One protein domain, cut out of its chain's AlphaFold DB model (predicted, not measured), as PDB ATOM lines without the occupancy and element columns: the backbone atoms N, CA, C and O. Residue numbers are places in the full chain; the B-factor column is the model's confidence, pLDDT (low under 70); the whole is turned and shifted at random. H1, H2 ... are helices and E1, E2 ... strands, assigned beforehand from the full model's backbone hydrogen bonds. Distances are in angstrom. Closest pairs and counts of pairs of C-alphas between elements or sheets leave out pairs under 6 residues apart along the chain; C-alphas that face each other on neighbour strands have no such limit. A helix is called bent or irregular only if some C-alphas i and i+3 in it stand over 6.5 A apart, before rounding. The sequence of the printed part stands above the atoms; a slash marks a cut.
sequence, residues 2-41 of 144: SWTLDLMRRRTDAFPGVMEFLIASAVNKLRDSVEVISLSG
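What this domain is: This is residues 2 to 41 of the 144 residues of a protein of Arthrobacter sp. Hiyo6 (UniProt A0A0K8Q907). A flat, loose loop of chain: two very short strands, E1 and E2, lie side by side at one end, a long unnamed stretch leads away from E1, and the single helix H1 comes back toward the strands along the other long side. The turn at the far end sticks out with residues 11 to 17, while residues 23 to 30 of H1 come near the strands, mainly E2. The printed part has 40 residues, with one named helix and two named strands in the order E1, H1, E2; the sheet's order is E1, E2, and it is parallel. The class is mixed, helices and strands, though under half of the residues, 19 of 40, are in named elements. The whole is loose, with a radius of gyration of the C-alphas of 11.2 A, and the C-alphas span 33 by 21 by 10 A.

Where its parts are: The printed part begins with E1, residues 2 to 4, whose C-alpha 2 is at (-5.892, 92.724, 13.874); it measures 7.0 A from first to last C-alpha. Residues 5 to 17 follow with no named element. H1 comes next, residues 18 to 30, from C-alpha 18 at (5.677, 85.463, 32.997) to C-alpha 30 at (-1.649, 84.201, 16.345), a length of 18.2 A. E2, residues 36 to 38, is 6.3 A long and ends with C-alpha 38 at (-1.529, 95.669, 19.036).

How they stand to each other: E1 and E2 are parallel neighbours, with 20 degrees between their N-to-C directions. C-alphas 3 and 37 face each other at 5.1 A, and C-alphas 4 and 38 at 4.5 A. Across the pair, N 38 and O 3 are within hydrogen-bond range at 2.8 A, as are N 3 and O 36 at 3.3 A. E1, H1 and E2 form a strand-helix-strand unit, two parallel neighbour strands with a helix between them along the chain, and its crossover is right-handed. The closest C-alphas of H1 and E2 are those of Val 27 and Ile 37, 7.3 A apart; the centres of the two elements are 12.2 A apart. In H1 every O i to N i+4 pair is within hydrogen-bond range, and the helix is not bent.

The domain as a whole: The two C-alphas farthest apart are those of Asp 13 and Glu 35, 33.5 A, and the first and last printed C-alphas, of Ser 2 and Gly 41, are 14.5 A apart. The printed part has no cut. The link from E1 to H1 is long, with 13 residues, and the link from H1 to E2 is tight, with 5. The mean pLDDT of the printed part is 91.6, and no printed residue is under 70.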
ATOM      1  N   SER A   2      -6.860  92.497  12.792       81.88
ATOM      2  CA  SER A   2      -5.892  92.724  13.874       81.88
ATOM      3  C   SER A   2      -6.517  92.416  15.233       81.88
ATOM      4  O   SER A   2      -7.740  92.415  15.375       81.88
ATOM      5  N   TRP A   3      -5.673  92.114  16.218       89.19
ATOM      6  CA  TRP A   3      -6.087  91.828  17.594       89.19
ATOM      7  C   TRP A   3      -5.320  92.720  18.566       89.19
ATOM      8  O   TRP A   3      -4.174  93.077  18.301       89.19
ATOM      9  N   THR A   4      -5.933  93.057  19.700       90.25
ATOM     10  CA  THR A   4      -5.308  93.891  20.737       90.25
ATOM     11  C   THR A   4      -5.161  93.107  22.031       90.25
ATOM     12  O   THR A   4      -6.128  92.540  22.539       90.25
ATOM     13  N   LEU A   5      -3.951  93.111  22.589       88.50
ATOM     14  CA  LEU A   5      -3.681  92.652  23.947       88.50
ATOM     15  C   LEU A   5      -3.896  93.823  24.909       88.50
ATOM     16  O   LEU A   5      -2.993  94.626  25.131       88.50
ATOM     17  N   ASP A   6      -5.114  93.943  25.432       83.56
ATOM     18  CA  ASP A   6      -5.510  95.094  26.250       83.56
ATOM     19  C   ASP A   6      -5.176  94.901  27.738       83.56
ATOM     20  O   ASP A   6      -4.336  95.599  28.307       83.56
ATOM     21  N   LEU A   7      -5.773  93.887  28.372       82.25
ATOM     22  CA  LEU A   7      -5.568  93.611  29.792       82.25
ATOM     23  C   LEU A   7      -4.549  92.499  30.017       82.25
ATOM     24  O   LEU A   7      -4.681  91.376  29.532       82.25
ATOM     25  N   MET A   8      -3.564  92.811  30.849       86.56
ATOM     26  CA  MET A   8      -2.465  91.928  31.206       86.56
ATOM     27  C   MET A   8      -2.409  91.780  32.724       86.56
ATOM     28  O   MET A   8      -2.100  92.728  33.442       86.56
ATOM     29  N   ARG A   9      -2.738  90.589  33.234       89.75
ATOM     30  CA  ARG A   9      -2.745  90.290  34.672       89.75
ATOM     31  C   ARG A   9      -1.905  89.054  34.945       89.75
ATOM     32  O   ARG A   9      -2.037  88.046  34.260       89.75
ATOM     33  N   ARG A  10      -1.092  89.118  35.997       91.12
ATOM     34  CA  ARG A  10      -0.351  87.974  36.536       91.12
ATOM     35  C   ARG A  10      -0.644  87.797  38.019       91.12
ATOM     36  O   ARG A  10      -0.991  88.761  38.701       91.12
ATOM     37  N   ARG A  11      -0.481  86.570  38.512       93.44
ATOM     38  CA  ARG A  11      -0.498  86.292  39.952       93.44
ATOM     39  C   ARG A  11       0.763  86.844  40.621       93.44
ATOM     40  O   ARG A  11       1.790  87.017  39.964       93.44
ATOM     41  N   THR A  12       0.682  87.107  41.922       91.56
ATOM     42  CA  THR A  12       1.801  87.618  42.733       91.56
ATOM     43  C   THR A  12       2.924  86.597  42.910       91.56
ATOM     44  O   THR A  12       4.073  86.988  43.061       91.56
ATOM     45  N   ASP A  13       2.600  85.306  42.843       94.88
ATOM     46  CA  ASP A  13       3.523  84.172  42.943       94.88
ATOM     47  C   ASP A  13       4.005  83.655  41.577       94.88
ATOM     48  O   ASP A  13       4.641  82.606  41.488       94.88
ATOM     49  N   ALA A  14       3.697  84.371  40.494       94.62
ATOM     50  CA  ALA A  14       4.135  83.984  39.164       94.62
ATOM     51  C   ALA A  14       5.651  84.169  38.994       94.62
ATOM     52  O   ALA A  14       6.251  85.100  39.537       94.62
ATOM     53  N   PHE A  15       6.258  83.309  38.175       95.19
ATOM     54  CA  PHE A  15       7.692  83.361  37.916       95.19
ATOM     55  C   PHE A  15       8.112  84.691  37.244       95.19
ATOM     56  O   PHE A  15       7.321  85.311  36.514       95.19
ATOM     57  N   PRO A  16       9.354  85.160  37.470       93.00
ATOM     58  CA  PRO A  16       9.888  86.331  36.779       93.00
ATOM     59  C   PRO A  16       9.835  86.148  35.258       93.00
ATOM     60  O   PRO A  16      10.260  85.119  34.747       93.00
ATOM     61  N   GLY A  17       9.324  87.138  34.524       92.69
ATOM     62  CA  GLY A  17       9.210  87.050  33.062       92.69
ATOM     63  C   GLY A  17       7.913  86.415  32.540       92.69
ATOM     64  O   GLY A  17       7.767  86.220  31.335       92.69
ATOM     65  N   VAL A  18       6.953  86.079  33.414       95.62
ATOM     66  CA  VAL A  18       5.677  85.463  32.997       95.62
ATOM     67  C   VAL A  18       4.918  86.292  31.957       95.62
ATOM     68  O   VAL A  18       4.314  85.728  31.050       95.62
ATOM     69  N   MET A  19       4.952  87.624  32.056       94.38
ATOM     70  CA  MET A  19       4.238  88.482  31.111       94.38
ATOM     71  C   MET A  19       4.893  88.445  29.734       94.38
ATOM     72  O   MET A  19       4.198  88.330  28.730       94.38
ATOM     73  N   GLU A  20       6.221  88.473  29.691       94.38
ATOM     74  CA  GLU A  20       7.002  88.319  28.470       94.38
ATOM     75  C   GLU A  20       6.726  86.979  27.795       94.38
ATOM     76  O   GLU A  20       6.454  86.937  26.595       94.38
ATOM     77  N   PHE A  21       6.706  85.899  28.577       94.69
ATOM     78  CA  PHE A  21       6.367  84.569  28.084       94.69
ATOM     79  C   PHE A  21       4.952  84.511  27.494       94.69
ATOM     80  O   PHE A  21       4.757  83.949  26.414       94.69
ATOM     81  N   LEU A  22       3.960  85.102  28.168       95.06
ATOM     82  CA  LEU A  22       2.572  85.107  27.699       95.06
ATOM     83  C   LEU A  22       2.399  85.913  26.409       95.06
ATOM     84  O   LEU A  22       1.706  85.455  25.502       95.06
ATOM     85  N   ILE A  23       3.049  87.073  26.294       94.00
ATOM     86  CA  ILE A  23       3.008  87.886  25.071       94.00
ATOM     87  C   ILE A  23       3.685  87.137  23.921       94.00
ATOM     88  O   ILE A  23       3.087  86.999  22.857       94.00
ATOM     89  N   ALA A  24       4.881  86.579  24.139       94.50
ATOM     90  CA  ALA A  24       5.576  85.784  23.126       94.50
ATOM     91  C   ALA A  24       4.743  84.568  22.679       94.50
ATOM     92  O   ALA A  24       4.648  84.275  21.487       94.50
ATOM     93  N   SER A  25       4.074  83.901  23.623       94.81
ATOM     94  CA  SER A  25       3.170  82.782  23.339       94.81
ATOM     95  C   SER A  25       1.952  83.218  22.521       94.81
ATOM     96  O   SER A  25       1.556  82.512  21.593       94.81
ATOM     97  N   ALA A  26       1.367  84.381  22.826       94.06
ATOM     98  CA  ALA A  26       0.248  84.936  22.070       94.06
ATOM     99  C   ALA A  26       0.660  85.283  20.633       94.06
ATOM    100  O   ALA A  26      -0.035  84.898  19.695       94.06
ATOM    101  N   VAL A  27       1.818  85.928  20.459       93.62
ATOM    102  CA  VAL A  27       2.390  86.223  19.138       93.62
ATOM    103  C   VAL A  27       2.592  84.935  18.346       93.62
ATOM    104  O   VAL A  27       2.099  84.823  17.228       93.62
ATOM    105  N   ASN A  28       3.233  83.923  18.937       94.88
ATOM    106  CA  ASN A  28       3.482  82.661  18.246       94.88
ATOM    107  C   ASN A  28       2.194  81.908  17.884       94.88
ATOM    108  O   ASN A  28       2.137  81.263  16.845       94.88
ATOM    109  N   LYS A  29       1.151  81.996  18.717       95.25
ATOM    110  CA  LYS A  29      -0.147  81.367  18.443       95.25
ATOM    111  C   LYS A  29      -0.921  82.068  17.325       95.25
ATOM    112  O   LYS A  29      -1.653  81.410  16.594       95.25
ATOM    113  N   LEU A  30      -0.818  83.392  17.237       93.81
ATOM    114  CA  LEU A  30      -1.649  84.201  16.345       93.81
ATOM    115  C   LEU A  30      -0.973  84.532  15.010       93.81
ATOM    116  O   LEU A  30      -1.679  84.932  14.087       93.81
ATOM    117  N   ARG A  31       0.344  84.330  14.884       92.69
ATOM    118  CA  ARG A  31       1.158  84.731  13.720       92.69
ATOM    119  C   ARG A  31       0.627  84.307  12.345       92.69
ATOM    120  O   ARG A  31       0.849  85.033  11.388       92.69
ATOM    121  N   ASP A  32      -0.071  83.176  12.245       95.31
ATOM    122  CA  ASP A  32      -0.602  82.672  10.966       95.31
ATOM    123  C   ASP A  32      -2.037  83.161  10.684       95.31
ATOM    124  O   ASP A  32      -2.586  82.937   9.610       95.31
ATOM    125  N   SER A  33      -2.665  83.818  11.664       94.12
ATOM    126  CA  SER A  33      -4.073  84.238  11.627       94.12
ATOM    127  C   SER A  33      -4.267  85.754  11.586       94.12
ATOM    128  O   SER A  33      -5.335  86.230  11.198       94.12
ATOM    129  N   VAL A  34      -3.258  86.522  12.008       94.81
ATOM    130  CA  VAL A  34      -3.326  87.982  12.094       94.81
ATOM    131  C   VAL A  34      -2.035  88.592  11.585       94.81
ATOM    132  O   VAL A  34      -0.945  88.106  11.869       94.81
ATOM    133  N   GLU A  35      -2.173  89.698  10.869       91.25
ATOM    134  CA  GLU A  35      -1.033  90.466  10.369       91.25
ATOM    135  C   GLU A  35      -0.433  91.353  11.467       91.25
ATOM    136  O   GLU A  35       0.776  91.540  11.539       91.25
ATOM    137  N   VAL A  36      -1.285  91.883  12.353       91.62
ATOM    138  CA  VAL A  36      -0.889  92.840  13.390       91.62
ATOM    139  C   VAL A  36      -1.497  92.460  14.734       91.62
ATOM    140  O   VAL A  36      -2.707  92.230  14.849       91.62
ATOM    141  N   ILE A  37      -0.652  92.474  15.764       93.19
ATOM    142  CA  ILE A  37      -1.048  92.378  17.170       93.19
ATOM    143  C   ILE A  37      -0.695  93.702  17.842       93.19
ATOM    144  O   ILE A  37       0.473  94.063  17.959       93.19
ATOM    145  N   SER A  38      -1.710  94.429  18.291       91.12
ATOM    146  CA  SER A  38      -1.529  95.669  19.036       91.12
ATOM    147  C   SER A  38      -1.224  95.367  20.500       91.12
ATOM    148  O   SER A  38      -1.971  94.651  21.168       91.12
ATOM    149  N   LEU A  39      -0.160  95.976  21.023       88.88
ATOM    150  CA  LEU A  39       0.145  95.992  22.457       88.88
ATOM    151  C   LEU A  39      -0.607  97.107  23.205       88.88
ATOM    152  O   LEU A  39      -0.254  97.422  24.340       88.88
ATOM    153  N   SER A  40      -1.620  97.720  22.583       85.62
ATOM    154  CA  SER A  40      -2.341  98.897  23.081       85.62
ATOM    155  C   SER A  40      -1.454 100.147  23.220       85.62
ATOM    156  O   SER A  40      -0.222 100.095  23.136       85.62
ATOM    157  N   GLY A  41      -2.081 101.300  23.440       79.00
ATOM    158  CA  GLY A  41      -1.392 102.581  23.579       79.00
ATOM    159  C   GLY A  41      -0.501 102.649  24.822       79.00
ATOM    160  O   GLY A  41      -0.733 101.978  25.830       79.00
TER     161      GLY A  41